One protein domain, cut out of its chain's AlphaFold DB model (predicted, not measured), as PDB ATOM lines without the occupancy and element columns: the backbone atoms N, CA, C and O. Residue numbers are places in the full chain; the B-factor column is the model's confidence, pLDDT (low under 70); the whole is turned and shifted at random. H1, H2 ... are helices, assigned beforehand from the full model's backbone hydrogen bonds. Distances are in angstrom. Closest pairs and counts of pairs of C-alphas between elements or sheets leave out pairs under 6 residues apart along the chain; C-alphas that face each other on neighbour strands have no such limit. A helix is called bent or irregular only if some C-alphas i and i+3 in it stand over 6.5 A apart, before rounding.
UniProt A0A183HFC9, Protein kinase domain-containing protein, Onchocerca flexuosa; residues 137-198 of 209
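AT A GLANCE: This is residues 137 to 198 of the 209 residues of the protein "Protein kinase domain-containing protein" of Onchocerca flexuosa (UniProt A0A183HFC9). Look for a long, open, hollow loop of chain: the long helix H2 makes most of one long side, and the shorter helix H1, together with the unnamed stretch of residues 177 to 198, makes the other. That stretch folds back from beyond the end of H2 toward the beginning of H1, so the loop nearly closes. The printed part has 62 residues, with two named helices in the order H1, H2 and no named strand; its class is all helix, though under half of the residues, 30 of 62, are in named elements. It is only just loose, close to extended, with a radius of gyration of the C-alphas of 15.4 A, and its outline is a rod of 53 by 21 by 15 A.

HOW THE PARTS SIT: Start with H1, residues 138 to 147, and go on over a short link of 9 residues to H2, residues 157 to 176. The two helices are apart, with no C-alpha of the one within 8 A of the other. Residues 156 to 162, of which 157 to 162 belong to H2, stand free. In H2 every O i to N i+4 pair is within hydrogen-bond range; in H1 5 of 6 are.

IN THESE COORDINATES: Find C-alpha 138 at (2.344, 35.086, -19.361); from there H1 runs 12.9 A to C-alpha 147. It is neither bent nor irregular, but only just: C-alphas 144 and 147 are 6.1 A apart. H2 begins at C-alpha 157, at (-9.410, 25.751, -21.603), and runs 28.3 A to C-alpha 176, at (16.435, 16.803, -28.794).

THE WHOLE: The two C-alphas farthest apart, those of Glu 150 and Ala 181, are 53.3 A apart, while those of Ser 137 and Thr 198, the first and last printed, are 9.5 A apart. The printed part has no cut. Its mean pLDDT is 70.2; look for values under 70 at residues 149 to 152, 154, 177 to 195 and 197 to 198 of this model.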
ATOM      1  N   SER A 137       4.970  38.965 -20.785       80.56
ATOM      2  CA  SER A 137       5.058  37.679 -20.087       80.56
ATOM      3  C   SER A 137       3.681  37.102 -19.763       80.56
ATOM      4  O   SER A 137       2.737  37.824 -19.431       80.56
ATOM      5  N   LEU A 138       3.577  35.770 -19.755       78.44
ATOM      6  CA  LEU A 138       2.344  35.086 -19.361       78.44
ATOM      7  C   LEU A 138       1.898  35.501 -17.945       78.44
ATOM      8  O   LEU A 138       0.717  35.713 -17.692       78.44
ATOM      9  N   VAL A 139       2.845  35.685 -17.022       76.50
ATOM     10  CA  VAL A 139       2.559  36.114 -15.642       76.50
ATOM     11  C   VAL A 139       1.918  37.504 -15.594       76.50
ATOM     12  O   VAL A 139       0.956  37.703 -14.848       76.50
ATOM     13  N   GLU A 140       2.434  38.458 -16.371       76.88
ATOM     14  CA  GLU A 140       1.847  39.799 -16.480       76.88
ATOM     15  C   GLU A 140       0.456  39.735 -17.097       76.88
ATOM     16  O   GLU A 140      -0.462  40.351 -16.561       76.88
ATOM     17  N   TYR A 141       0.267  38.909 -18.129       77.25
ATOM     18  CA  TYR A 141      -1.042  38.714 -18.742       77.25
ATOM     19  C   TYR A 141      -2.087  38.238 -17.718       77.25
ATOM     20  O   TYR A 141      -3.141  38.858 -17.567       77.25
ATOM     21  N   PHE A 142      -1.782  37.194 -16.935       76.75
ATOM     22  CA  PHE A 142      -2.693  36.707 -15.890       76.75
ATOM     23  C   PHE A 142      -2.926  37.750 -14.783       76.75
ATOM     24  O   PHE A 142      -4.034  37.867 -14.253       76.75
ATOM     25  N   ARG A 143      -1.901  38.521 -14.405       78.38
ATOM     26  CA  ARG A 143      -2.026  39.541 -13.357       78.38
ATOM     27  C   ARG A 143      -2.906  40.709 -13.802       78.38
ATOM     28  O   ARG A 143      -3.808  41.086 -13.059       78.38
ATOM     29  N   GLU A 144      -2.640  41.277 -14.970       73.75
ATOM     30  CA  GLU A 144      -3.292  42.504 -15.430       73.75
ATOM     31  C   GLU A 144      -4.667  42.224 -16.042       73.75
ATOM     32  O   GLU A 144      -5.634  42.902 -15.705       73.75
ATOM     33  N   HIS A 145      -4.803  41.184 -16.869       70.00
ATOM     34  CA  HIS A 145      -6.052  40.956 -17.600       70.00
ATOM     35  C   HIS A 145      -7.075  40.113 -16.842       70.00
ATOM     36  O   HIS A 145      -8.264  40.261 -17.102       70.00
ATOM     37  N   ILE A 146      -6.653  39.250 -15.913       72.31
ATOM     38  CA  ILE A 146      -7.575  38.329 -15.225       72.31
ATOM     39  C   ILE A 146      -7.829  38.759 -13.786       72.31
ATOM     40  O   ILE A 146      -8.976  38.779 -13.356       72.31
ATOM     41  N   ARG A 147      -6.779  39.095 -13.023       72.81
ATOM     42  CA  ARG A 147      -6.937  39.412 -11.592       72.81
ATOM     43  C   ARG A 147      -7.389  40.844 -11.320       72.81
ATOM     44  O   ARG A 147      -8.073  41.067 -10.331       72.81
ATOM     45  N   LYS A 148      -6.955  41.804 -12.140       70.88
ATOM     46  CA  LYS A 148      -7.190  43.239 -11.907       70.88
ATOM     47  C   LYS A 148      -8.314  43.838 -12.748       70.88
ATOM     48  O   LYS A 148      -8.730  44.957 -12.475       70.88
ATOM     49  N   ASN A 149      -8.762  43.138 -13.783       69.25
ATOM     50  CA  ASN A 149      -9.676  43.702 -14.762       69.25
ATOM     51  C   ASN A 149     -11.128  43.439 -14.348       69.25
ATOM     52  O   ASN A 149     -11.505  42.290 -14.133       69.25
ATOM     53  N   GLU A 150     -11.951  44.488 -14.275       62.03
ATOM     54  CA  GLU A 150     -13.373  44.382 -13.895       62.03
ATOM     55  C   GLU A 150     -14.188  43.541 -14.892       62.03
ATOM     56  O   GLU A 150     -15.238  42.993 -14.560       62.03
ATOM     57  N   ARG A 151     -13.687  43.419 -16.129       69.19
ATOM     58  CA  ARG A 151     -14.223  42.557 -17.187       69.19
ATOM     59  C   ARG A 151     -13.086  41.716 -17.772       69.19
ATOM     60  O   ARG A 151     -12.499  42.117 -18.781       69.19
ATOM     61  N   PRO A 152     -12.727  40.584 -17.145       64.69
ATOM     62  CA  PRO A 152     -11.640  39.757 -17.642       64.69
ATOM     63  C   PRO A 152     -11.988  39.193 -19.030       64.69
ATOM     64  O   PRO A 152     -13.153  38.871 -19.296       64.69
ATOM     65  N   PRO A 153     -11.007  39.063 -19.939       70.50
ATOM     66  CA  PRO A 153     -11.241  38.425 -21.222       70.50
ATOM     67  C   PRO A 153     -11.607  36.950 -21.008       70.50
ATOM     68  O   PRO A 153     -11.061  36.279 -20.131       70.50
ATOM     69  N   LEU A 154     -12.519  36.434 -21.834       68.44
ATOM     70  CA  LEU A 154     -12.840  35.006 -21.863       68.44
ATOM     71  C   LEU A 154     -11.611  34.225 -22.337       68.44
ATOM     72  O   LEU A 154     -11.218  34.349 -23.497       68.44
ATOM     73  N   ILE A 155     -11.033  33.433 -21.435       74.06
ATOM     74  CA  ILE A 155      -9.959  32.482 -21.725       74.06
ATOM     75  C   ILE A 155     -10.570  31.093 -21.674       74.06
ATOM     76  O   ILE A 155     -11.128  30.684 -20.654       74.06
ATOM     77  N   TYR A 156     -10.471  30.366 -22.776       79.25
ATOM     78  CA  TYR A 156     -10.987  29.015 -22.864       79.25
ATOM     79  C   TYR A 156      -9.906  28.014 -22.457       79.25
ATOM     80  O   TYR A 156      -8.711  28.225 -22.669       79.25
ATOM     81  N   VAL A 157     -10.326  26.859 -21.935       80.81
ATOM     82  CA  VAL A 157      -9.410  25.751 -21.603       80.81
ATOM     83  C   VAL A 157      -8.558  25.352 -22.817       80.81
ATOM     84  O   VAL A 157      -7.373  25.065 -22.668       80.81
ATOM     85  N   ARG A 158      -9.124  25.416 -24.032       81.69
ATOM     86  CA  ARG A 158      -8.397  25.163 -25.288       81.69
ATOM     87  C   ARG A 158      -7.196  26.097 -25.492       81.69
ATOM     88  O   ARG A 158      -6.179  25.648 -26.009       81.69
ATOM     89  N   ASP A 159      -7.290  27.356 -25.060       80.62
ATOM     90  CA  ASP A 159      -6.224  28.348 -25.242       80.62
ATOM     91  C   ASP A 159      -5.045  27.997 -24.324       80.62
ATOM     92  O   ASP A 159      -3.889  27.988 -24.751       80.62
ATOM     93  N   ILE A 160      -5.348  27.585 -23.086       82.00
ATOM     94  CA  ILE A 160      -4.354  27.088 -22.126       82.00
ATOM     95  C   ILE A 160      -3.700  25.799 -22.634       82.00
ATOM     96  O   ILE A 160      -2.475  25.688 -22.612       82.00
ATOM     97  N   ILE A 161      -4.485  24.842 -23.143       86.56
ATOM     98  CA  ILE A 161      -3.950  23.603 -23.730       86.56
ATOM     99  C   ILE A 161      -3.017  23.922 -24.903       86.56
ATOM    100  O   ILE A 161      -1.953  23.317 -25.023       86.56
ATOM    101  N   ASN A 162      -3.366  24.894 -25.750       85.62
ATOM    102  CA  ASN A 162      -2.519  25.287 -26.870       85.62
ATOM    103  C   ASN A 162      -1.197  25.924 -26.408       85.62
ATOM    104  O   ASN A 162      -0.152  25.615 -26.980       85.62
ATOM    105  N   ILE A 163      -1.214  26.760 -25.362       84.31
ATOM    106  CA  ILE A 163       0.012  27.298 -24.746       84.31
ATOM    107  C   ILE A 163       0.880  26.155 -24.207       84.31
ATOM    108  O   ILE A 163       2.068  26.084 -24.519       84.31
ATOM    109  N   LEU A 164       0.294  25.224 -23.447       85.44
ATOM    110  CA  LEU A 164       1.018  24.077 -22.891       85.44
ATOM    111  C   LEU A 164       1.620  23.192 -23.986       85.44
ATOM    112  O   LEU A 164       2.761  22.753 -23.860       85.44
ATOM    113  N   ARG A 165       0.896  22.979 -25.089       87.44
ATOM    114  CA  ARG A 165       1.392  22.245 -26.258       87.44
ATOM    115  C   ARG A 165       2.589  22.946 -26.906       87.44
ATOM    116  O   ARG A 165       3.565  22.284 -27.237       87.44
ATOM    117  N   GLN A 166       2.536  24.269 -27.070       85.50
ATOM    118  CA  GLN A 166       3.652  25.050 -27.619       85.50
ATOM    119  C   GLN A 166       4.891  24.994 -26.716       85.50
ATOM    120  O   GLN A 166       5.996  24.781 -27.213       85.50
ATOM    121  N   ILE A 167       4.705  25.110 -25.396       84.12
ATOM    122  CA  ILE A 167       5.784  24.934 -24.412       84.12
ATOM    123  C   ILE A 167       6.357  23.516 -24.514       84.12
ATOM    124  O   ILE A 167       7.569  23.355 -24.602       84.12
ATOM    125  N   GLY A 168       5.501  22.494 -24.567       84.44
ATOM    126  CA  GLY A 168       5.915  21.101 -24.723       84.44
ATOM    127  C   GLY A 168       6.747  20.869 -25.986       84.44
ATOM    128  O   GLY A 168       7.780  20.210 -25.921       84.44
ATOM    129  N   ASN A 169       6.357  21.468 -27.114       84.44
ATOM    130  CA  ASN A 169       7.118  21.397 -28.364       84.44
ATOM    131  C   ASN A 169       8.487  22.087 -28.255       84.44
ATOM    132  O   ASN A 169       9.487  21.519 -28.684       84.44
ATOM    133  N   ALA A 170       8.548  23.279 -27.650       82.56
ATOM    134  CA  ALA A 170       9.813  23.977 -27.415       82.56
ATOM    135  C   ALA A 170      10.752  23.168 -26.507       82.56
ATOM    136  O   ALA A 170      11.937  23.041 -26.800       82.56
ATOM    137  N   LEU A 171      10.222  22.580 -25.429       80.56
ATOM    138  CA  LEU A 171      10.990  21.734 -24.514       80.56
ATOM    139  C   LEU A 171      11.480  20.459 -25.188       80.56
ATOM    140  O   LEU A 171      12.637  20.090 -25.020       80.56
ATOM    141  N   LYS A 172      10.622  19.821 -25.989       82.88
ATOM    142  CA  LYS A 172      11.006  18.669 -26.801       82.88
ATOM    143  C   LYS A 172      12.173  19.026 -27.721       82.88
ATOM    144  O   LYS A 172      13.178  18.328 -27.699       82.88
ATOM    145  N   TYR A 173      12.076  20.140 -28.448       82.19
ATOM    146  CA  TYR A 173      13.163  20.621 -29.302       82.19
ATOM    147  C   TYR A 173      14.454  20.860 -28.511       82.19
ATOM    148  O   TYR A 173      15.521  20.450 -28.952       82.19
ATOM    149  N   LEU A 174      14.367  21.479 -27.331       76.19
ATOM    150  CA  LEU A 174      15.534  21.734 -26.485       76.19
ATOM    151  C   LEU A 174      16.205  20.442 -26.003       76.19
ATOM    152  O   LEU A 174      17.431  20.358 -26.022       76.19
ATOM    153  N   HIS A 175      15.421  19.435 -25.617       73.06
ATOM    154  CA  HIS A 175      15.942  18.128 -25.209       73.06
ATOM    155  C   HIS A 175      16.522  17.335 -26.387       73.06
ATOM    156  O   HIS A 175      17.510  16.629 -26.229       73.06
ATOM    157  N   GLU A 176      15.934  17.455 -27.579       74.19
ATOM    158  CA  GLU A 176      16.435  16.803 -28.794       74.19
ATOM    159  C   GLU A 176      17.658  17.526 -29.380       74.19
ATOM    160  O   GLU A 176      18.492  16.900 -30.041       74.19
ATOM    161  N   SER A 177      17.809  18.828 -29.118       65.94
ATOM    162  CA  SER A 177      18.990  19.597 -29.498       65.94
ATOM    163  C   SER A 177      20.181  19.199 -28.620       65.94
ATOM    164  O   SER A 177      20.353  19.681 -27.503       65.94
ATOM    165  N   HIS A 178      21.004  18.287 -29.129       58.72
ATOM    166  CA  HIS A 178      22.263  17.889 -28.501       58.72
ATOM    167  C   HIS A 178      23.389  18.811 -28.978       58.72
ATOM    168  O   HIS A 178      23.406  19.264 -30.128       58.72
ATOM    169  N   ASP A 179      24.350  19.110 -28.104       56.56
ATOM    170  CA  ASP A 179      25.571  19.781 -28.531       56.56
ATOM    171  C   ASP A 179      26.435  18.864 -29.428       56.56
ATOM    172  O   ASP A 179      26.214  17.661 -29.550       56.56
ATOM    173  N   SER A 180      27.458  19.432 -30.072       48.66
ATOM    174  CA  SER A 180      28.385  18.699 -30.951       48.66
ATOM    175  C   SER A 180      29.215  17.616 -30.236       48.66
ATOM    176  O   SER A 180      29.987  16.921 -30.890       48.66
ATOM    177  N   ALA A 181      29.099  17.511 -28.911       52.53
ATOM    178  CA  ALA A 181      29.758  16.539 -28.050       52.53
ATOM    179  C   ALA A 181      28.762  15.539 -27.418       52.53
ATOM    180  O   ALA A 181      29.181  14.714 -26.610       52.53
ATOM    181  N   GLY A 182      27.476  15.577 -27.799       52.81
ATOM    182  CA  GLY A 182      26.437  14.666 -27.316       52.81
ATOM    183  C   GLY A 182      25.827  15.029 -25.958       52.81
ATOM    184  O   GLY A 182      25.090  14.215 -25.410       52.81
ATOM    185  N   ASN A 183      26.099  16.215 -25.407       55.75
ATOM    186  CA  ASN A 183      25.483  16.654 -24.154       55.75
ATOM    187  C   ASN A 183      24.140  17.341 -24.412       55.75
ATOM    188  O   ASN A 183      23.986  18.112 -25.365       55.75
ATOM    189  N   GLU A 184      23.191  17.110 -23.507       53.31
ATOM    190  CA  GLU A 184      21.916  17.819 -23.473       53.31
ATOM    191  C   GLU A 184      22.157  19.328 -23.330       53.31
ATOM    192  O   GLU A 184      22.875  19.786 -22.430       53.31
ATOM    193  N   VAL A 185      21.537  20.133 -24.194       54.38
ATOM    194  CA  VAL A 185      21.503  21.587 -24.013       54.38
ATOM    195  C   VAL A 185      20.687  21.879 -22.753       54.38
ATOM    196  O   VAL A 185      19.459  21.911 -22.770       54.38
ATOM    197  N   SER A 186      21.365  22.078 -21.620       51.81
ATOM    198  CA  SER A 186      20.687  22.361 -20.356       51.81
ATOM    199  C   SER A 186      19.882  23.665 -20.460       51.81
ATOM    200  O   SER A 186      20.448  24.739 -20.684       51.81
ATOM    201  N   HIS A 187      18.563  23.571 -20.253       55.31
ATOM    202  CA  HIS A 187      17.588  24.665 -20.396       55.31
ATOM    203  C   HIS A 187      17.906  25.895 -19.524       55.31
ATOM    204  O   HIS A 187      17.516  27.019 -19.841       55.31
ATOM    205  N   GLY A 188      18.616  25.697 -18.411       51.94
ATOM    206  CA  GLY A 188      19.127  26.750 -17.532       51.94
ATOM    207  C   GLY A 188      18.071  27.482 -16.694       51.94
ATOM    208  O   GLY A 188      18.377  27.823 -15.558       51.94
ATOM    209  N   ASP A 189      16.854  27.697 -17.213       52.84
ATOM    210  CA  ASP A 189      15.709  28.259 -16.477       52.84
ATOM    211  C   ASP A 189      14.360  28.138 -17.244       52.84
ATOM    212  O   ASP A 189      13.970  29.055 -17.976       52.84
ATOM    213  N   VAL A 190      13.626  27.019 -17.110       51.06
ATOM    214  CA  VAL A 190      12.221  26.929 -17.585       51.06
ATOM    215  C   VAL A 190      11.329  27.477 -16.483       51.06
ATOM    216  O   VAL A 190      11.152  26.848 -15.443       51.06
ATOM    217  N   ALA A 191      10.734  28.641 -16.689       51.28
ATOM    218  CA  ALA A 191       9.757  29.174 -15.752       51.28
ATOM    219  C   ALA A 191       8.685  29.948 -16.509       51.28
ATOM    220  O   ALA A 191       8.968  30.543 -17.544       51.28
ATOM    221  N   ALA A 192       7.467  30.012 -15.967       42.47
ATOM    222  CA  ALA A 192       6.364  30.762 -16.578       42.47
ATOM    223  C   ALA A 192       6.697  32.250 -16.831       42.47
ATOM    224  O   ALA A 192       6.135  32.859 -17.735       42.47
ATOM    225  N   ARG A 193       7.645  32.830 -16.077       51.12
ATOM    226  CA  ARG A 193       8.193  34.183 -16.316       51.12
ATOM    227  C   ARG A 193       8.991  34.313 -17.623       51.12
ATOM    228  O   ARG A 193       9.110  35.412 -18.143       51.12
ATOM    229  N   ASN A 194       9.517  33.201 -18.132       66.06
ATOM    230  CA  ASN A 194      10.293  33.117 -19.368       66.06
ATOM    231  C   ASN A 194       9.414  32.685 -20.562       66.06
ATOM    232  O   ASN A 194       9.929  32.517 -21.663       66.06
ATOM    233  N   VAL A 195       8.098  32.517 -20.358       67.94
ATOM    234  CA  VAL A 195       7.119  32.314 -21.435       67.94
ATOM    235  C   VAL A 195       6.573  33.677 -21.843       67.94
ATOM    236  O   VAL A 195       5.867  34.336 -21.072       67.94
ATOM    237  N   LEU A 196       6.926  34.090 -23.055       70.62
ATOM    238  CA  LEU A 196       6.491  35.342 -23.662       70.62
ATOM    239  C   LEU A 196       5.396  35.076 -24.698       70.62
ATOM    240  O   LEU A 196       5.414  34.054 -25.385       70.62
ATOM    241  N   LEU A 197       4.443  35.997 -24.804       67.50
ATOM    242  CA  LEU A 197       3.314  35.911 -25.722       67.50
ATOM    243  C   LEU A 197       3.568  36.756 -26.974       67.50
ATOM    244  O   LEU A 197       3.933  37.929 -26.887       67.50
ATOM    245  N   THR A 198       3.315  36.178 -28.148       68.75
ATOM    246  CA  THR A 198       3.388  36.887 -29.437       68.75
ATOM    247  C   THR A 198       2.328  37.973 -29.571       68.75
ATOM    248  O   THR A 198       2.534  38.919 -30.320       68.75
TER     249      THR A 198